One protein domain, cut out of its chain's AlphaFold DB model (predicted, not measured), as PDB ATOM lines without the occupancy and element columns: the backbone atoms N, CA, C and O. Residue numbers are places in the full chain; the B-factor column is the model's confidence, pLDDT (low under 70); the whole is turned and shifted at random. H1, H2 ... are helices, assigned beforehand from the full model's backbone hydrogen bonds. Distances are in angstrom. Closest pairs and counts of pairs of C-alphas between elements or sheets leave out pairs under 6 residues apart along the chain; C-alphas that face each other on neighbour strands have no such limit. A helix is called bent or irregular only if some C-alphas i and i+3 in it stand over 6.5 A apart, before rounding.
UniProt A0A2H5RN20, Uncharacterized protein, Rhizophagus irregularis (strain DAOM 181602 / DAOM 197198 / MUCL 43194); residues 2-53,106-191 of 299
ATOM      1  N   GLN A   2      -3.301 -45.629 -15.946       53.88
ATOM      2  CA  GLN A   2      -4.500 -45.484 -15.084       53.88
ATOM      3  C   GLN A   2      -4.326 -44.638 -13.800       53.88
ATOM      4  O   GLN A   2      -5.273 -43.975 -13.391       53.88
ATOM      5  N   ASN A   3      -3.129 -44.550 -13.207       55.38
ATOM      6  CA  ASN A   3      -2.937 -43.819 -11.936       55.38
ATOM      7  C   ASN A   3      -2.878 -42.283 -12.064       55.38
ATOM      8  O   ASN A   3      -3.111 -41.585 -11.082       55.38
ATOM      9  N   LEU A   4      -2.594 -41.743 -13.254       52.91
ATOM     10  CA  LEU A   4      -2.535 -40.288 -13.479       52.91
ATOM     11  C   LEU A   4      -3.930 -39.663 -13.644       52.91
ATOM     12  O   LEU A   4      -4.117 -38.498 -13.305       52.91
ATOM     13  N   CYS A   5      -4.915 -40.440 -14.112       51.09
ATOM     14  CA  CYS A   5      -6.285 -39.963 -14.315       51.09
ATOM     15  C   CYS A   5      -7.004 -39.725 -12.974       51.09
ATOM     16  O   CYS A   5      -7.581 -38.664 -12.758       51.09
ATOM     17  N   SER A   6      -6.852 -40.652 -12.020       56.81
ATOM     18  CA  SER A   6      -7.489 -40.565 -10.696       56.81
ATOM     19  C   SER A   6      -6.904 -39.462  -9.798       56.81
ATOM     20  O   SER A   6      -7.620 -38.852  -9.004       56.81
ATOM     21  N   ALA A   7      -5.606 -39.159  -9.929       59.97
ATOM     22  CA  ALA A   7      -4.976 -38.064  -9.188       59.97
ATOM     23  C   ALA A   7      -5.487 -36.691  -9.654       59.97
ATOM     24  O   ALA A   7      -5.770 -35.823  -8.828       59.97
ATOM     25  N   ARG A   8      -5.671 -36.527 -10.969       58.72
ATOM     26  CA  ARG A   8      -6.155 -35.283 -11.575       58.72
ATOM     27  C   ARG A   8      -7.617 -35.007 -11.222       58.72
ATOM     28  O   ARG A   8      -7.970 -33.866 -10.962       58.72
ATOM     29  N   GLU A   9      -8.449 -36.044 -11.139       63.78
ATOM     30  CA  GLU A   9      -9.850 -35.921 -10.707       63.78
ATOM     31  C   GLU A   9      -9.978 -35.476  -9.243       63.78
ATOM     32  O   GLU A   9     -10.764 -34.576  -8.955       63.78
ATOM     33  N   LYS A  10      -9.154 -36.023  -8.338       66.19
ATOM     34  CA  LYS A  10      -9.117 -35.600  -6.923       66.19
ATOM     35  C   LYS A  10      -8.640 -34.160  -6.737       66.19
ATOM     36  O   LYS A  10      -9.069 -33.475  -5.812       66.19
ATOM     37  N   GLU A  11      -7.724 -33.706  -7.585       68.50
ATOM     38  CA  GLU A  11      -7.211 -32.337  -7.546       68.50
ATOM     39  C   GLU A  11      -8.246 -31.336  -8.083       68.50
ATOM     40  O   GLU A  11      -8.442 -30.270  -7.499       68.50
ATOM     41  N   ILE A  12      -8.989 -31.725  -9.126       63.66
ATOM     42  CA  ILE A  12     -10.096 -30.938  -9.680       63.66
ATOM     43  C   ILE A  12     -11.235 -30.810  -8.662       63.66
ATOM     44  O   ILE A  12     -11.652 -29.685  -8.389       63.66
ATOM     45  N   SER A  13     -11.687 -31.908  -8.041       60.00
ATOM     46  CA  SER A  13     -12.765 -31.871  -7.039       60.00
ATOM     47  C   SER A  13     -12.387 -31.030  -5.817       60.00
ATOM     48  O   SER A  13     -13.170 -30.191  -5.379       60.00
ATOM     49  N   LYS A  14     -11.143 -31.150  -5.336       72.06
ATOM     50  CA  LYS A  14     -10.621 -30.306  -4.252       72.06
ATOM     51  C   LYS A  14     -10.594 -28.821  -4.634       72.06
ATOM     52  O   LYS A  14     -10.943 -27.970  -3.822       72.06
ATOM     53  N   SER A  15     -10.196 -28.496  -5.866       64.88
ATOM     54  CA  SER A  15     -10.144 -27.104  -6.331       64.88
ATOM     55  C   SER A  15     -11.533 -26.480  -6.513       64.88
ATOM     56  O   SER A  15     -11.690 -25.285  -6.274       64.88
ATOM     57  N   ILE A  16     -12.533 -27.278  -6.904       60.09
ATOM     58  CA  ILE A  16     -13.938 -26.858  -7.009       60.09
ATOM     59  C   ILE A  16     -14.491 -26.587  -5.611       60.09
ATOM     60  O   ILE A  16     -15.065 -25.526  -5.368       60.09
ATOM     61  N   GLU A  17     -14.212 -27.481  -4.659       58.03
ATOM     62  CA  GLU A  17     -14.626 -27.285  -3.276       58.03
ATOM     63  C   GLU A  17     -14.036 -26.017  -2.646       58.03
ATOM     64  O   GLU A  17     -14.739 -25.285  -1.953       58.03
ATOM     65  N   GLU A  18     -12.765 -25.719  -2.910       62.41
ATOM     66  CA  GLU A  18     -12.124 -24.498  -2.416       62.41
ATOM     67  C   GLU A  18     -12.675 -23.215  -3.068       62.41
ATOM     68  O   GLU A  18     -12.661 -22.163  -2.427       62.41
ATOM     69  N   ARG A  19     -13.141 -23.268  -4.326       67.31
ATOM     70  CA  ARG A  19     -13.746 -22.113  -5.021       67.31
ATOM     71  C   ARG A  19     -15.129 -21.793  -4.462       67.31
ATOM     72  O   ARG A  19     -15.420 -20.643  -4.161       67.31
ATOM     73  N   GLU A  20     -15.955 -22.807  -4.249       62.84
ATOM     74  CA  GLU A  20     -17.303 -22.602  -3.717       62.84
ATOM     75  C   GLU A  20     -17.312 -22.189  -2.234       62.84
ATOM     76  O   GLU A  20     -18.211 -21.472  -1.799       62.84
ATOM     77  N   THR A  21     -16.302 -22.575  -1.441       67.38
ATOM     78  CA  THR A  21     -16.165 -22.038  -0.074       67.38
ATOM     79  C   THR A  21     -15.861 -20.544  -0.049       67.38
ATOM     80  O   THR A  21     -16.299 -19.866   0.878       67.38
ATOM     81  N   ASP A  22     -15.136 -20.027  -1.046       73.12
ATOM     82  CA  ASP A  22     -14.793 -18.604  -1.106       73.12
ATOM     83  C   ASP A  22     -16.028 -17.741  -1.409       73.12
ATOM     84  O   ASP A  22     -16.196 -16.704  -0.770       73.12
ATOM     85  N   ILE A  23     -16.927 -18.202  -2.292       77.12
ATOM     86  CA  ILE A  23     -18.212 -17.539  -2.600       77.12
ATOM     87  C   ILE A  23     -19.030 -17.330  -1.323       77.12
ATOM     88  O   ILE A  23     -19.465 -16.224  -1.006       77.12
ATOM     89  N   PHE A  24     -19.197 -18.401  -0.547       82.62
ATOM     90  CA  PHE A  24     -19.997 -18.368   0.672       82.62
ATOM     91  C   PHE A  24     -19.412 -17.415   1.730       82.62
ATOM     92  O   PHE A  24     -20.149 -16.693   2.401       82.62
ATOM     93  N   LEU A  25     -18.081 -17.363   1.865       71.69
ATOM     94  CA  LEU A  25     -17.401 -16.446   2.790       71.69
ATOM     95  C   LEU A  25     -17.658 -14.975   2.444       71.69
ATOM     96  O   LEU A  25     -17.847 -14.158   3.347       71.69
ATOM     97  N   VAL A  26     -17.680 -14.641   1.154       73.06
ATOM     98  CA  VAL A  26     -17.956 -13.277   0.683       73.06
ATOM     99  C   VAL A  26     -19.411 -12.892   0.948       73.06
ATOM    100  O   VAL A  26     -19.681 -11.784   1.418       73.06
ATOM    101  N   GLU A  27     -20.349 -13.810   0.723       81.25
ATOM    102  CA  GLU A  27     -21.771 -13.574   0.981       81.25
ATOM    103  C   GLU A  27     -22.062 -13.365   2.477       81.25
ATOM    104  O   GLU A  27     -22.734 -12.401   2.856       81.25
ATOM    105  N   VAL A  28     -21.485 -14.205   3.346       83.50
ATOM    106  CA  VAL A  28     -21.585 -14.050   4.808       83.50
ATOM    107  C   VAL A  28     -21.002 -12.710   5.261       83.50
ATOM    108  O   VAL A  28     -21.606 -12.035   6.097       83.50
ATOM    109  N   TYR A  29     -19.873 -12.284   4.684       78.94
ATOM    110  CA  TYR A  29     -19.255 -10.996   4.997       78.94
ATOM    111  C   TYR A  29     -20.145  -9.813   4.593       78.94
ATOM    112  O   TYR A  29     -20.433  -8.959   5.436       78.94
ATOM    113  N   LYS A  30     -20.660  -9.788   3.353       84.38
ATOM    114  CA  LYS A  30     -21.601  -8.746   2.894       84.38
ATOM    115  C   LYS A  30     -22.825  -8.673   3.810       84.38
ATOM    116  O   LYS A  30     -23.203  -7.587   4.245       84.38
ATOM    117  N   LYS A  31     -23.377  -9.828   4.191       89.56
ATOM    118  CA  LYS A  31     -24.516  -9.908   5.113       89.56
ATOM    119  C   LYS A  31     -24.181  -9.385   6.513       89.56
ATOM    120  O   LYS A  31     -24.984  -8.658   7.089       89.56
ATOM    121  N   SER A  32     -22.993  -9.684   7.046       79.56
ATOM    122  CA  SER A  32     -22.561  -9.156   8.349       79.56
ATOM    123  C   SER A  32     -22.368  -7.638   8.344       79.56
ATOM    124  O   SER A  32     -22.827  -6.976   9.270       79.56
ATOM    125  N   VAL A  33     -21.783  -7.074   7.281       84.00
ATOM    126  CA  VAL A  33     -21.582  -5.623   7.148       84.00
ATOM    127  C   VAL A  33     -22.926  -4.906   7.037       84.00
ATOM    128  O   VAL A  33     -23.152  -3.903   7.712       84.00
ATOM    129  N   SER A  34     -23.857  -5.441   6.242       85.00
ATOM    130  CA  SER A  34     -25.215  -4.895   6.155       85.00
ATOM    131  C   SER A  34     -25.943  -4.934   7.501       85.00
ATOM    132  O   SER A  34     -26.577  -3.945   7.871       85.00
ATOM    133  N   ASN A  35     -25.814  -6.029   8.256       84.62
ATOM    134  CA  ASN A  35     -26.413  -6.157   9.586       84.62
ATOM    135  C   ASN A  35     -25.800  -5.170  10.593       84.62
ATOM    136  O   ASN A  35     -26.535  -4.554  11.362       84.62
ATOM    137  N   GLU A  36     -24.479  -4.967  10.561       89.88
ATOM    138  CA  GLU A  36     -23.787  -4.007  11.429       89.88
ATOM    139  C   GLU A  36     -24.233  -2.560  11.149       89.88
ATOM    140  O   GLU A  36     -24.494  -1.790  12.074       89.88
ATOM    141  N   ILE A  37     -24.382  -2.192   9.872       87.25
ATOM    142  CA  ILE A  37     -24.897  -0.874   9.466       87.25
ATOM    143  C   ILE A  37     -26.338  -0.685   9.960       87.25
ATOM    144  O   ILE A  37     -26.677   0.371  10.499       87.25
ATOM    145  N   TRP A  38     -27.179  -1.712   9.821       85.00
ATOM    146  CA  TRP A  38     -28.553  -1.701  10.326       85.00
ATOM    147  C   TRP A  38     -28.615  -1.517  11.844       85.00
ATOM    148  O   TRP A  38     -29.380  -0.683  12.333       85.00
ATOM    149  N   GLN A  39     -27.782  -2.246  12.586       80.19
ATOM    150  CA  GLN A  39     -27.714  -2.146  14.039       80.19
ATOM    151  C   GLN A  39     -27.273  -0.743  14.481       80.19
ATOM    152  O   GLN A  39     -27.964  -0.109  15.278       80.19
ATOM    153  N   LYS A  40     -26.200  -0.203  13.887       84.50
ATOM    154  CA  LYS A  40     -25.720   1.161  14.174       84.50
ATOM    155  C   LYS A  40     -26.769   2.233  13.877       84.50
ATOM    156  O   LYS A  40     -26.872   3.213  14.612       84.50
ATOM    157  N   ASN A  41     -27.562   2.067  12.821       84.94
ATOM    158  CA  ASN A  41     -28.631   3.013  12.496       84.94
ATOM    159  C   ASN A  41     -29.813   2.924  13.477       84.94
ATOM    160  O   ASN A  41     -30.393   3.956  13.821       84.94
ATOM    161  N   ARG A  42     -30.135   1.729  13.991       82.94
ATOM    162  CA  ARG A  42     -31.142   1.547  15.049       82.94
ATOM    163  C   ARG A  42     -30.696   2.171  16.374       82.94
ATOM    164  O   ARG A  42     -31.481   2.877  16.997       82.94
ATOM    165  N   GLU A  43     -29.441   1.967  16.770       79.94
ATOM    166  CA  GLU A  43     -28.862   2.549  17.992       79.94
ATOM    167  C   GLU A  43     -28.838   4.085  17.936       79.94
ATOM    168  O   GLU A  43     -29.249   4.746  18.887       79.94
ATOM    169  N   LYS A  44     -28.468   4.673  16.789       79.00
ATOM    170  CA  LYS A  44     -28.525   6.133  16.585       79.00
ATOM    171  C   LYS A  44     -29.940   6.706  16.708       79.00
ATOM    172  O   LYS A  44     -30.093   7.818  17.207       79.00
ATOM    173  N   LYS A  45     -30.967   5.967  16.272       79.38
ATOM    174  CA  LYS A  45     -32.371   6.378  16.420       79.38
ATOM    175  C   LYS A  45     -32.795   6.393  17.894       79.38
ATOM    176  O   LYS A  45     -33.399   7.367  18.326       79.38
ATOM    177  N   LEU A  46     -32.411   5.370  18.660       71.62
ATOM    178  CA  LEU A  46     -32.711   5.275  20.095       71.62
ATOM    179  C   LEU A  46     -32.012   6.368  20.915       71.62
ATOM    180  O   LEU A  46     -32.641   6.959  21.784       71.62
ATOM    181  N   LEU A  47     -30.752   6.689  20.601       66.75
ATOM    182  CA  LEU A  47     -30.012   7.763  21.279       66.75
ATOM    183  C   LEU A  47     -30.620   9.154  21.036       66.75
ATOM    184  O   LEU A  47     -30.594  10.010  21.917       66.75
ATOM    185  N   HIS A  48     -31.175   9.397  19.847       59.94
ATOM    186  CA  HIS A  48     -31.882  10.645  19.558       59.94
ATOM    187  C   HIS A  48     -33.252  10.697  20.255       59.94
ATOM    188  O   HIS A  48     -33.690  11.760  20.685       59.94
ATOM    189  N   GLU A  49     -33.920   9.552  20.402       61.75
ATOM    190  CA  GLU A  49     -35.204   9.437  21.097       61.75
ATOM    191  C   GLU A  49     -35.062   9.617  22.621       61.75
ATOM    192  O   GLU A  49     -35.853  10.347  23.218       61.75
ATOM    193  N   SER A  50     -34.000   9.080  23.238       58.09
ATOM    194  CA  SER A  50     -33.682   9.326  24.654       58.09
ATOM    195  C   SER A  50     -33.282  10.783  24.919       58.09
ATOM    196  O   SER A  50     -33.723  11.375  25.900       58.09
ATOM    197  N   ALA A  51     -32.530  11.411  24.006       53.94
ATOM    198  CA  ALA A  51     -32.150  12.823  24.127       53.94
ATOM    199  C   ALA A  51     -33.350  13.793  24.031       53.94
ATOM    200  O   ALA A  51     -33.329  14.882  24.611       53.94
ATOM    201  N   ILE A  52     -34.418  13.408  23.322       56.84
ATOM    202  CA  ILE A  52     -35.670  14.179  23.264       56.84
ATOM    203  C   ILE A  52     -36.511  13.981  24.538       56.84
ATOM    204  O   ILE A  52     -37.176  14.920  24.978       56.84
ATOM    205  N   GLN A  53     -36.478  12.800  25.166       52.78
ATOM    206  CA  GLN A  53     -37.214  12.552  26.413       52.78
ATOM    207  C   GLN A  53     -36.641  13.315  27.618       52.78
ATOM    208  O   GLN A  53     -37.422  13.799  28.438       52.78
ATOM    209  N   ASP A 106     -14.131 -17.209  -9.624       62.25
ATOM    210  CA  ASP A 106     -15.511 -16.861  -9.276       62.25
ATOM    211  C   ASP A 106     -15.708 -15.330  -9.383       62.25
ATOM    212  O   ASP A 106     -14.856 -14.595  -8.868       62.25
ATOM    213  N   PRO A 107     -16.785 -14.838 -10.031       62.53
ATOM    214  CA  PRO A 107     -17.016 -13.416 -10.292       62.53
ATOM    215  C   PRO A 107     -16.768 -12.496  -9.092       62.53
ATOM    216  O   PRO A 107     -16.214 -11.411  -9.264       62.53
ATOM    217  N   GLN A 108     -17.104 -12.936  -7.874       58.84
ATOM    218  CA  GLN A 108     -16.898 -12.135  -6.662       58.84
ATOM    219  C   GLN A 108     -15.434 -12.097  -6.211       58.84
ATOM    220  O   GLN A 108     -14.943 -11.056  -5.769       58.84
ATOM    221  N   THR A 109     -14.695 -13.201  -6.361       59.44
ATOM    222  CA  THR A 109     -13.239 -13.189  -6.148       59.44
ATOM    223  C   THR A 109     -12.523 -12.312  -7.171       59.44
ATOM    224  O   THR A 109     -11.579 -11.616  -6.803       59.44
ATOM    225  N   VAL A 110     -13.001 -12.268  -8.418       66.56
ATOM    226  CA  VAL A 110     -12.478 -11.375  -9.466       66.56
ATOM    227  C   VAL A 110     -12.762  -9.910  -9.128       66.56
ATOM    228  O   VAL A 110     -11.870  -9.074  -9.256       66.56
ATOM    229  N   GLU A 111     -13.963  -9.599  -8.640       71.94
ATOM    230  CA  GLU A 111     -14.355  -8.255  -8.198       71.94
ATOM    231  C   GLU A 111     -13.467  -7.754  -7.044       71.94
ATOM    232  O   GLU A 111     -12.854  -6.693  -7.159       71.94
ATOM    233  N   PHE A 112     -13.271  -8.563  -5.995       72.31
ATOM    234  CA  PHE A 112     -12.389  -8.229  -4.866       72.31
ATOM    235  C   PHE A 112     -10.914  -8.118  -5.289       72.31
ATOM    236  O   PHE A 112     -10.176  -7.235  -4.844       72.31
ATOM    237  N   MET A 113     -10.452  -9.009  -6.173       74.44
ATOM    238  CA  MET A 113      -9.097  -8.937  -6.727       74.44
ATOM    239  C   MET A 113      -8.883  -7.661  -7.550       74.44
ATOM    240  O   MET A 113      -7.804  -7.076  -7.458       74.44
ATOM    241  N   ASN A 114      -9.889  -7.214  -8.307       78.38
ATOM    242  CA  ASN A 114      -9.841  -5.995  -9.115       78.38
ATOM    243  C   ASN A 114      -9.915  -4.723  -8.262       78.38
ATOM    244  O   ASN A 114      -9.160  -3.783  -8.517       78.38
ATOM    245  N   GLU A 115     -10.765  -4.710  -7.236       81.19
ATOM    246  CA  GLU A 115     -10.931  -3.587  -6.309       81.19
ATOM    247  C   GLU A 115      -9.628  -3.285  -5.559       81.19
ATOM    248  O   GLU A 115      -9.131  -2.157  -5.572       81.19
ATOM    249  N   TYR A 116      -9.014  -4.312  -4.968       78.69
ATOM    250  CA  TYR A 116      -7.789  -4.147  -4.183       78.69
ATOM    251  C   TYR A 116      -6.506  -4.318  -5.012       78.69
ATOM    252  O   TYR A 116      -5.409  -4.069  -4.506       78.69
ATOM    253  N   LYS A 117      -6.618  -4.730  -6.283       86.75
ATOM    254  CA  LYS A 117      -5.494  -5.082  -7.175       86.75
ATOM    255  C   LYS A 117      -4.572  -6.136  -6.556       86.75
ATOM    256  O   LYS A 117      -3.346  -6.006  -6.542       86.75
ATOM    257  N   VAL A 118      -5.170  -7.182  -5.994       81.38
ATOM    258  CA  VAL A 118      -4.482  -8.208  -5.204       81.38
ATOM    259  C   VAL A 118      -4.590  -9.572  -5.880       81.38
ATOM    260  O   VAL A 118      -5.649  -9.955  -6.353       81.38
ATOM    261  N   GLY A 119      -3.502 -10.351  -5.891       80.94
ATOM    262  CA  GLY A 119      -3.527 -11.724  -6.407       80.94
ATOM    263  C   GLY A 119      -4.364 -12.680  -5.541       80.94
ATOM    264  O   GLY A 119      -4.380 -12.555  -4.317       80.94
ATOM    265  N   LYS A 120      -4.977 -13.700  -6.157       79.06
ATOM    266  CA  LYS A 120      -5.917 -14.661  -5.537       79.06
ATOM    267  C   LYS A 120      -5.501 -15.177  -4.158       79.06
ATOM    268  O   LYS A 120      -6.285 -15.166  -3.215       79.06
ATOM    269  N   LYS A 121      -4.239 -15.590  -4.002       81.69
ATOM    270  CA  LYS A 121      -3.707 -16.103  -2.726       81.69
ATOM    271  C   LYS A 121      -3.750 -15.057  -1.606       81.69
ATOM    272  O   LYS A 121      -4.049 -15.390  -0.462       81.69
ATOM    273  N   LYS A 122      -3.449 -13.800  -1.931       83.94
ATOM    274  CA  LYS A 122      -3.451 -12.687  -0.978       83.94
ATOM    275  C   LYS A 122      -4.877 -12.182  -0.725       83.94
ATOM    276  O   LYS A 122      -5.187 -11.887   0.421       83.94
ATOM    277  N   ALA A 123      -5.754 -12.216  -1.731       80.69
ATOM    278  CA  ALA A 123      -7.184 -11.948  -1.570       80.69
ATOM    279  C   ALA A 123      -7.837 -12.932  -0.580       80.69
ATOM    280  O   ALA A 123      -8.398 -12.501   0.423       80.69
ATOM    281  N   LYS A 124      -7.643 -14.247  -0.772       81.25
ATOM    282  CA  LYS A 124      -8.099 -15.276   0.182       81.25
ATOM    283  C   LYS A 124      -7.574 -15.015   1.597       81.25
ATOM    284  O   LYS A 124      -8.334 -15.065   2.558       81.25
ATOM    285  N   GLY A 125      -6.280 -14.707   1.733       83.12
ATOM    286  CA  GLY A 125      -5.668 -14.357   3.019       83.12
ATOM    287  C   GLY A 125      -6.396 -13.207   3.721       83.12
ATOM    288  O   GLY A 125      -6.833 -13.380   4.857       83.12
ATOM    289  N   MET A 126      -6.607 -12.100   3.002       81.62
ATOM    290  CA  MET A 126      -7.283 -10.902   3.509       81.62
ATOM    291  C   MET A 126      -8.730 -11.169   3.931       81.62
ATOM    292  O   MET A 126      -9.152 -10.677   4.975       81.62
ATOM    293  N   ILE A 127      -9.472 -11.982   3.175       82.00
ATOM    294  CA  ILE A 127     -10.849 -12.370   3.522       82.00
ATOM    295  C   ILE A 127     -10.873 -13.072   4.888       82.00
ATOM    296  O   ILE A 127     -11.606 -12.659   5.786       82.00
ATOM    297  N   TYR A 128     -10.014 -14.072   5.100       78.06
ATOM    298  CA  TYR A 128      -9.947 -14.775   6.386       78.06
ATOM    299  C   TYR A 128      -9.430 -13.897   7.538       78.06
ATOM    300  O   TYR A 128      -9.884 -14.064   8.671       78.06
ATOM    301  N   ASP A 129      -8.504 -12.968   7.280       81.50
ATOM    302  CA  ASP A 129      -8.034 -12.023   8.304       81.50
ATOM    303  C   ASP A 129      -9.161 -11.089   8.753       81.50
ATOM    304  O   ASP A 129      -9.342 -10.864   9.948       81.50
ATOM    305  N   ASN A 130      -9.954 -10.583   7.808       82.94
ATOM    306  CA  ASN A 130     -11.087  -9.709   8.102       82.94
ATOM    307  C   ASN A 130     -12.213 -10.446   8.835       82.94
ATOM    308  O   ASN A 130     -12.755  -9.914   9.797       82.94
ATOM    309  N   LEU A 131     -12.514 -11.691   8.461       79.75
ATOM    310  CA  LEU A 131     -13.493 -12.513   9.182       79.75
ATOM    311  C   LEU A 131     -13.064 -12.813  10.616       79.75
ATOM    312  O   LEU A 131     -13.892 -12.825  11.519       79.75
ATOM    313  N   THR A 132     -11.765 -13.005  10.841       77.88
ATOM    314  CA  THR A 132     -11.228 -13.206  12.193       77.88
ATOM    315  C   THR A 132     -11.438 -11.967  13.071       77.88
ATOM    316  O   THR A 132     -11.647 -12.115  14.269       77.88
ATOM    317  N   LYS A 133     -11.439 -10.755  12.491       79.88
ATOM    318  CA  LYS A 133     -11.718  -9.498  13.214       79.88
ATOM    319  C   LYS A 133     -13.199  -9.301  13.555       79.88
ATOM    320  O   LYS A 133     -13.497  -8.596  14.509       79.88
ATOM    321  N   LEU A 134     -14.108  -9.880  12.766       73.12
ATOM    322  CA  LEU A 134     -15.562  -9.776  12.961       73.12
ATOM    323  C   LEU A 134     -16.124 -10.842  13.913       73.12
ATOM    324  O   LEU A 134     -17.279 -10.759  14.326       73.12
ATOM    325  N   LEU A 135     -15.328 -11.860  14.232       75.62
ATOM    326  CA  LEU A 135     -15.700 -12.959  15.116       75.62
ATOM    327  C   LEU A 135     -15.073 -12.763  16.501       75.62
ATOM    328  O   LEU A 135     -14.093 -12.028  16.635       75.62
ATOM    329  N   PRO A 136     -15.596 -13.435  17.545       78.12
ATOM    330  CA  PRO A 136     -15.016 -13.361  18.878       78.12
ATOM    331  C   PRO A 136     -13.507 -13.654  18.836       78.12
ATOM    332  O   PRO A 136     -13.105 -14.600  18.145       78.12
ATOM    333  N   PRO A 137     -12.671 -12.907  19.580       64.56
ATOM    334  CA  PRO A 137     -11.210 -12.909  19.430       64.56
ATOM    335  C   PRO A 137     -10.531 -14.263  19.699       64.56
ATOM    336  O   PRO A 137      -9.372 -14.464  19.345       64.56
ATOM    337  N   SER A 138     -11.247 -15.231  20.274       65.19
ATOM    338  CA  SER A 138     -10.781 -16.610  20.468       65.19
ATOM    339  C   SER A 138     -10.946 -17.510  19.232       65.19
ATOM    340  O   SER A 138     -10.499 -18.664  19.231       65.19
ATOM    341  N   THR A 139     -11.582 -17.017  18.166       78.38
ATOM    342  CA  THR A 139     -11.944 -17.833  17.005       78.38
ATOM    343  C   THR A 139     -10.732 -18.078  16.112       78.38
ATOM    344  O   THR A 139     -10.260 -17.212  15.382       78.38
ATOM    345  N   LYS A 140     -10.223 -19.311  16.140       82.69
ATOM    346  CA  LYS A 140      -9.091 -19.727  15.306       82.69
ATOM    347  C   LYS A 140      -9.501 -19.867  13.837       82.69
ATOM    348  O   LYS A 140     -10.575 -20.376  13.514       82.69
ATOM    349  N   ARG A 141      -8.580 -19.533  12.931       77.88
ATOM    350  CA  ARG A 141      -8.770 -19.593  11.467       77.88
ATOM    351  C   ARG A 141      -9.251 -20.962  10.955       77.88
ATOM    352  O   ARG A 141     -10.066 -21.040  10.042       77.88
ATOM    353  N   ASN A 142      -8.773 -22.054  11.553       79.19
ATOM    354  CA  ASN A 142      -9.183 -23.417  11.199       79.19
ATOM    355  C   ASN A 142     -10.632 -23.738  11.612       79.19
ATOM    356  O   ASN A 142     -11.279 -24.559  10.965       79.19
ATOM    357  N   THR A 143     -11.145 -23.101  12.665       84.19
ATOM    358  CA  THR A 143     -12.545 -23.212  13.087       84.19
ATOM    359  C   THR A 143     -13.457 -22.530  12.077       84.19
ATOM    360  O   THR A 143     -14.436 -23.140  11.659       84.19
ATOM    361  N   ILE A 144     -13.081 -21.333  11.612       81.56
ATOM    362  CA  ILE A 144     -13.804 -20.594  10.563       81.56
ATOM    363  C   ILE A 144     -13.886 -21.441   9.291       81.56
ATOM    364  O   ILE A 144     -14.968 -21.635   8.743       81.56
ATOM    365  N   LEU A 145     -12.764 -22.034   8.868       81.25
ATOM    366  CA  LEU A 145     -12.722 -22.924   7.706       81.25
ATOM    367  C   LEU A 145     -13.666 -24.131   7.866       81.25
ATOM    368  O   LEU A 145     -14.457 -24.421   6.972       81.25
ATOM    369  N   LYS A 146     -13.645 -24.800   9.025       85.19
ATOM    370  CA  LYS A 146     -14.537 -25.940   9.308       85.19
ATOM    371  C   LYS A 146     -16.013 -25.538   9.359       85.19
ATOM    372  O   LYS A 146     -16.856 -26.289   8.877       85.19
ATOM    373  N   GLN A 147     -16.338 -24.390   9.952       82.44
ATOM    374  CA  GLN A 147     -17.710 -23.876  10.005       82.44
ATOM    375  C   GLN A 147     -18.222 -23.536   8.606       82.44
ATOM    376  O   GLN A 147     -19.317 -23.953   8.245       82.44
ATOM    377  N   THR A 148     -17.393 -22.877   7.800       79.62
ATOM    378  CA  THR A 148     -17.679 -22.537   6.401       79.62
ATOM    379  C   THR A 148     -17.962 -23.790   5.571       79.62
ATOM    380  O   THR A 148     -18.969 -23.864   4.873       79.62
ATOM    381  N   GLN A 149     -17.121 -24.821   5.699       82.44
ATOM    382  CA  GLN A 149     -17.314 -26.102   5.011       82.44
ATOM    383  C   GLN A 149     -18.604 -26.810   5.443       82.44
ATOM    384  O   GLN A 149     -19.345 -27.322   4.605       82.44
ATOM    385  N   ARG A 150     -18.899 -26.824   6.750       83.06
ATOM    386  CA  ARG A 150     -20.148 -27.396   7.273       83.06
ATOM    387  C   ARG A 150     -21.366 -26.656   6.738       83.06
ATOM    388  O   ARG A 150     -22.291 -27.308   6.268       83.06
ATOM    389  N   ALA A 151     -21.341 -25.327   6.778       79.25
ATOM    390  CA  ALA A 151     -22.412 -24.489   6.264       79.25
ATOM    391  C   ALA A 151     -22.663 -24.797   4.781       79.25
ATOM    392  O   ALA A 151     -23.782 -25.147   4.421       79.25
ATOM    393  N   ARG A 152     -21.611 -24.832   3.954       77.88
ATOM    394  CA  ARG A 152     -21.707 -25.222   2.538       77.88
ATOM    395  C   ARG A 152     -22.354 -26.594   2.332       77.88
ATOM    396  O   ARG A 152     -23.276 -26.710   1.535       77.88
ATOM    397  N   SER A 153     -21.954 -27.604   3.108       75.75
ATOM    398  CA  SER A 153     -22.554 -28.946   3.011       75.75
ATOM    399  C   SER A 153     -24.048 -28.985   3.366       75.75
ATOM    400  O   SER A 153     -24.763 -29.879   2.920       75.75
ATOM    401  N   LEU A 154     -24.527 -28.038   4.180       80.31
ATOM    402  CA  LEU A 154     -25.948 -27.897   4.492       80.31
ATOM    403  C   LEU A 154     -26.689 -27.208   3.344       80.31
ATOM    404  O   LEU A 154     -27.750 -27.685   2.955       80.31
ATOM    405  N   PHE A 155     -26.113 -26.152   2.761       78.44
ATOM    406  CA  PHE A 155     -26.693 -25.469   1.600       78.44
ATOM    407  C   PHE A 155     -26.826 -26.390   0.387       78.44
ATOM    408  O   PHE A 155     -27.860 -26.371  -0.269       78.44
ATOM    409  N   GLU A 156     -25.831 -27.236   0.125       81.44
ATOM    410  CA  GLU A 156     -25.857 -28.185  -0.993       81.44
ATOM    411  C   GLU A 156     -26.937 -29.265  -0.817       81.44
ATOM    412  O   GLU A 156     -27.619 -29.638  -1.767       81.44
ATOM    413  N   LYS A 157     -27.140 -29.738   0.419       80.69
ATOM    414  CA  LYS A 157     -28.161 -30.752   0.731       80.69
ATOM    415  C   LYS A 157     -29.577 -30.190   0.748       80.69
ATOM    416  O   LYS A 157     -30.514 -30.889   0.372       80.69
ATOM    417  N   ILE A 158     -29.745 -28.971   1.253       81.25
ATOM    418  CA  ILE A 158     -31.063 -28.362   1.463       81.25
ATOM    419  C   ILE A 158     -31.525 -27.620   0.200       81.25
ATOM    420  O   ILE A 158     -32.697 -27.719  -0.159       81.25
ATOM    421  N   GLY A 159     -30.610 -26.950  -0.503       77.50
ATOM    422  CA  GLY A 159     -30.908 -25.958  -1.537       77.50
ATOM    423  C   GLY A 159     -31.001 -24.549  -0.940       77.50
ATOM    424  O   GLY A 159     -31.655 -24.329   0.083       77.50
ATOM    425  N   ILE A 160     -30.318 -23.579  -1.555       72.25
ATOM    426  CA  ILE A 160     -30.295 -22.172  -1.101       72.25
ATOM    427  C   ILE A 160     -31.687 -21.534  -1.236       72.25
ATOM    428  O   ILE A 160     -32.113 -20.752  -0.383       72.25
ATOM    429  N   ASP A 161     -32.416 -21.919  -2.280       69.06
ATOM    430  CA  ASP A 161     -33.799 -21.544  -2.556       69.06
ATOM    431  C   ASP A 161     -34.726 -21.877  -1.382       69.06
ATOM    432  O   ASP A 161     -35.540 -21.043  -0.992       69.06
ATOM    433  N   LYS A 162     -34.539 -23.040  -0.747       71.94
ATOM    434  CA  LYS A 162     -35.373 -23.491   0.377       71.94
ATOM    435  C   LYS A 162     -35.094 -22.744   1.678       71.94
ATOM    436  O   LYS A 162     -35.996 -22.554   2.486       71.94
ATOM    437  N   ILE A 163     -33.868 -22.261   1.875       64.75
ATOM    438  CA  ILE A 163     -33.488 -21.504   3.079       64.75
ATOM    439  C   ILE A 163     -34.089 -20.093   3.065       64.75
ATOM    440  O   ILE A 163     -34.402 -19.554   4.127       64.75
ATOM    441  N   LYS A 164     -34.345 -19.521   1.881       66.19
ATOM    442  CA  LYS A 164     -35.063 -18.244   1.747       66.19
ATOM    443  C   LYS A 164     -36.482 -18.318   2.327       66.19
ATOM    444  O   LYS A 164     -36.891 -17.379   3.002       66.19
ATOM    445  N   TYR A 165     -37.189 -19.436   2.155       56.16
ATOM    446  CA  TYR A 165     -38.556 -19.606   2.671       56.16
ATOM    447  C   TYR A 165     -38.638 -19.653   4.202       56.16
ATOM    448  O   TYR A 165     -39.658 -19.279   4.762       56.16
ATOM    449  N   ILE A 166     -37.566 -20.037   4.904       60.66
ATOM    450  CA  ILE A 166     -37.562 -20.036   6.378       60.66
ATOM    451  C   ILE A 166     -37.477 -18.599   6.923       60.66
ATOM    452  O   ILE A 166     -37.960 -18.321   8.013       60.66
ATOM    453  N   THR A 167     -36.916 -17.650   6.162       56.78
ATOM    454  CA  THR A 167     -36.709 -16.270   6.646       56.78
ATOM    455  C   THR A 167     -37.996 -15.482   6.902       56.78
ATOM    456  O   THR A 167     -37.930 -14.444   7.556       56.78
ATOM    457  N   THR A 168     -39.153 -15.961   6.435       54.94
ATOM    458  CA  THR A 168     -40.448 -15.316   6.692       54.94
ATOM    459  C   THR A 168     -41.019 -15.650   8.070       54.94
ATOM    460  O   THR A 168     -41.850 -14.894   8.564       54.94
ATOM    461  N   TYR A 169     -40.558 -16.725   8.719       65.88
ATOM    462  CA  TYR A 169     -41.016 -17.122  10.051       65.88
ATOM    463  C   TYR A 169     -39.827 -17.293  10.996       65.88
ATOM    464  O   TYR A 169     -38.953 -18.133  10.792       65.88
ATOM    465  N   SER A 170     -39.771 -16.480  12.054       70.31
ATOM    466  CA  SER A 170     -38.710 -16.608  13.054       70.31
ATOM    467  C   SER A 170     -38.899 -17.880  13.885       70.31
ATOM    468  O   SER A 170     -40.028 -18.300  14.143       70.31
ATOM    469  N   ALA A 171     -37.801 -18.466  14.366       73.12
ATOM    470  CA  ALA A 171     -37.868 -19.606  15.281       73.12
ATOM    471  C   ALA A 171     -38.673 -19.283  16.555       73.12
ATOM    472  O   ALA A 171     -39.357 -20.159  17.072       73.12
ATOM    473  N   ASN A 172     -38.653 -18.024  17.009       78.94
ATOM    474  CA  ASN A 172     -39.448 -17.571  18.152       78.94
ATOM    475  C   ASN A 172     -40.945 -17.627  17.836       78.94
ATOM    476  O   ASN A 172     -41.715 -18.159  18.621       78.94
ATOM    477  N   SER A 173     -41.336 -17.178  16.644       78.00
ATOM    478  CA  SER A 173     -42.729 -17.201  16.186       78.00
ATOM    479  C   SER A 173     -43.254 -18.625  15.999       78.00
ATOM    480  O   SER A 173     -44.416 -18.894  16.263       78.00
ATOM    481  N   ILE A 174     -42.395 -19.554  15.567       82.75
ATOM    482  CA  ILE A 174     -42.746 -20.979  15.481       82.75
ATOM    483  C   ILE A 174     -42.843 -21.592  16.886       82.75
ATOM    484  O   ILE A 174     -43.707 -22.424  17.134       82.75
ATOM    485  N   SER A 175     -41.983 -21.168  17.817       82.19
ATOM    486  CA  SER A 175     -41.994 -21.639  19.207       82.19
ATOM    487  C   SER A 175     -43.195 -21.140  20.015       82.19
ATOM    488  O   SER A 175     -43.476 -21.704  21.069       82.19
ATOM    489  N   GLU A 176     -43.871 -20.088  19.557       92.12
ATOM    490  CA  GLU A 176     -45.101 -19.560  20.158       92.12
ATOM    491  C   GLU A 176     -46.355 -20.342  19.738       92.12
ATOM    492  O   GLU A 176     -47.429 -20.106  20.292       92.12
ATOM    493  N   LEU A 177     -46.242 -21.281  18.788       89.94
ATOM    494  CA  LEU A 177     -47.363 -22.127  18.389       89.94
ATOM    495  C   LEU A 177     -47.782 -23.046  19.540       89.94
ATOM    496  O   LEU A 177     -46.960 -23.765  20.110       89.94
ATOM    497  N   SER A 178     -49.077 -23.061  19.852       94.75
ATOM    498  CA  SER A 178     -49.641 -24.006  20.811       94.75
ATOM    499  C   SER A 178     -49.780 -25.401  20.203       94.75
ATOM    500  O   SER A 178     -49.948 -25.559  18.992       94.75
ATOM    501  N   ASP A 179     -49.822 -26.424  21.057       96.94
ATOM    502  CA  ASP A 179     -50.021 -27.816  20.629       96.94
ATOM    503  C   ASP A 179     -51.282 -27.988  19.763       96.94
ATOM    504  O   ASP A 179     -51.279 -28.729  18.783       96.94
ATOM    505  N   SER A 180     -52.351 -27.243  20.067       92.62
ATOM    506  CA  SER A 180     -53.590 -27.243  19.279       92.62
ATOM    507  C   SER A 180     -53.421 -26.643  17.880       92.62
ATOM    508  O   SER A 180     -53.969 -27.174  16.913       92.62
ATOM    509  N   GLN A 181     -52.648 -25.562  17.747       94.31
ATOM    510  CA  GLN A 181     -52.340 -24.954  16.451       94.31
ATOM    511  C   GLN A 181     -51.471 -25.891  15.612       94.31
ATOM    512  O   GLN A 181     -51.723 -26.066  14.423       94.31
ATOM    513  N   ILE A 182     -50.496 -26.550  16.242       94.62
ATOM    514  CA  ILE A 182     -49.637 -27.540  15.587       94.62
ATOM    515  C   ILE A 182     -50.466 -28.733  15.102       94.62
ATOM    516  O   ILE A 182     -50.326 -29.135  13.949       94.62
ATOM    517  N   GLN A 183     -51.368 -29.259  15.934       92.75
ATOM    518  CA  GLN A 183     -52.230 -30.377  15.550       92.75
ATOM    519  C   GLN A 183     -53.142 -30.011  14.374       92.75
ATOM    520  O   GLN A 183     -53.251 -30.777  13.427       92.75
ATOM    521  N   THR A 184     -53.696 -28.796  14.375       92.38
ATOM    522  CA  THR A 184     -54.527 -28.292  13.267       92.38
ATOM    523  C   THR A 184     -53.750 -28.253  11.947       92.38
ATOM    524  O   THR A 184     -54.272 -28.619  10.895       92.38
ATOM    525  N   ILE A 185     -52.478 -27.843  11.992       91.19
ATOM    526  CA  ILE A 185     -51.595 -27.843  10.819       91.19
ATOM    527  C   ILE A 185     -51.317 -29.283  10.360       91.19
ATOM    528  O   ILE A 185     -51.375 -29.565   9.164       91.19
ATOM    529  N   ILE A 186     -51.033 -30.200  11.290       93.62
ATOM    530  CA  ILE A 186     -50.787 -31.618  10.982       93.62
ATOM    531  C   ILE A 186     -52.010 -32.247  10.312       93.62
ATOM    532  O   ILE A 186     -51.862 -32.916   9.288       93.62
ATOM    533  N   ASP A 187     -53.199 -32.012  10.860       95.19
ATOM    534  CA  ASP A 187     -54.450 -32.573  10.352       95.19
ATOM    535  C   ASP A 187     -54.728 -32.058   8.932       95.19
ATOM    536  O   ASP A 187     -54.951 -32.853   8.018       95.19
ATOM    537  N   TYR A 188     -54.559 -30.753   8.696       91.94
ATOM    538  CA  TYR A 188     -54.746 -30.134   7.381       91.94
ATOM    539  C   TYR A 188     -53.887 -30.767   6.271       91.94
ATOM    540  O   TYR A 188     -54.385 -31.057   5.178       91.94
ATOM    541  N   PHE A 189     -52.597 -31.000   6.536       87.25
ATOM    542  CA  PHE A 189     -51.685 -31.612   5.560       87.25
ATOM    543  C   PHE A 189     -51.833 -33.133   5.468       87.25
ATOM    544  O   PHE A 189     -51.505 -33.715   4.432       87.25
ATOM    545  N   SER A 190     -52.338 -33.777   6.521       89.00
ATOM    546  CA  SER A 190     -52.676 -35.203   6.497       89.00
ATOM    547  C   SER A 190     -53.901 -35.467   5.621       89.00
ATOM    548  O   SER A 190     -53.932 -36.457   4.891       89.00
ATOM    549  N   GLU A 191     -54.884 -34.565   5.651       89.56
ATOM    550  CA  GLU A 191     -56.098 -34.647   4.833       89.56
ATOM    551  C   GLU A 191     -55.865 -34.204   3.379       89.56
ATOM    552  O   GLU A 191     -56.491 -34.748   2.469       89.56
TER     553      GLU A 191
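Overview. This is residues 2 to 53 and 106 to 191 of the 299 residues of an uncharacterized protein of Rhizophagus irregularis (strain DAOM 181602 / DAOM 197198 / MUCL 43194) (UniProt A0A2H5RN20). One very long helix, H1, runs as a rod with both ends sticking out, residues 2 to 16 and 34 to 53, and three shorter helices, H2, H3 and H4, pack crosswise on its middle part, at residues 21 to 29. Beyond H4 the chain trails off as a loose arm of H5, H6 and H7, which touch no other helix. The printed part has 138 residues with seven named helices, H1 to H7 in order along the chain, and no named strand; the class is all helix. The whole is only just extended, close to loose, with a radius of gyration of the C-alphas of 21.7 A, and flat, with spans of 63 by 56 by 29 A.

Along the chain. H1, residues 2 to 53, begins at C-alpha 2 (-4.500, -45.484, -15.084) and measures 78.5 A from first to last C-alpha. H2 is residues 107 to 116. H3, residues 120 to 134, measures 21.4 A, and H4, residues 141 to 158, measures 26.0 A, beginning at C-alpha 141 (-8.770, -19.593, 11.467). H5 is residues 160 to 166 and H6 residues 171 to 175. H7, residues 179 to 191, measures 18.3 A and ends at C-alpha 191 (-56.098, -34.647, 4.833).

Arrangement. H1 and H3 are the hubs, touching three helices each. H1 touches H4 about perpendicular, at 82 degrees; the closest C-alphas are those of Thr 21 and Gln 149, 6.6 A apart. H1 touches H3 the same way at a steep tilt of 38 degrees, closest at the C-alphas of Tyr 29 and Leu 131, 7.3 A. H1 touches H2 with residues 22 to 26 alone, at a steep tilt of 65 degrees, closest at the C-alphas of Ile 23 and Gln 108, 6.9 A. H2 and H3 touch about perpendicular, at 86 degrees, with the C-alphas of Met 113 and Ala 123 closest, 6.3 A apart. H3 and H4 only just touch, with 3 pairs of C-alphas within 8 A, closest at Thr 132 and Arg 141, 6.9 A. H2 and H4 are apart. H4 and H5 meet only through their link; H6 and H7 are apart from H1. Every O i to N i+4 pair is within hydrogen-bond range in H2, H3, H4, H6 and H7, against 45 of 48 in H1 and 1 of 3 in H5, where 4 of 4 O i to N i+3 pairs are.

Size, cuts and confidence. The C-alphas of Gln 2 and Gln 53 are the two farthest apart, 78.5 A. Residues 54 to 105 are not printed, and C-alphas 53 and 106 are 51.1 A apart across this cut. Of the links printed whole, none is long. The mean pLDDT of the printed part is 75.7; 41 residues are under 70, among them 2 to 13, 47 to 53 and 163 to 169.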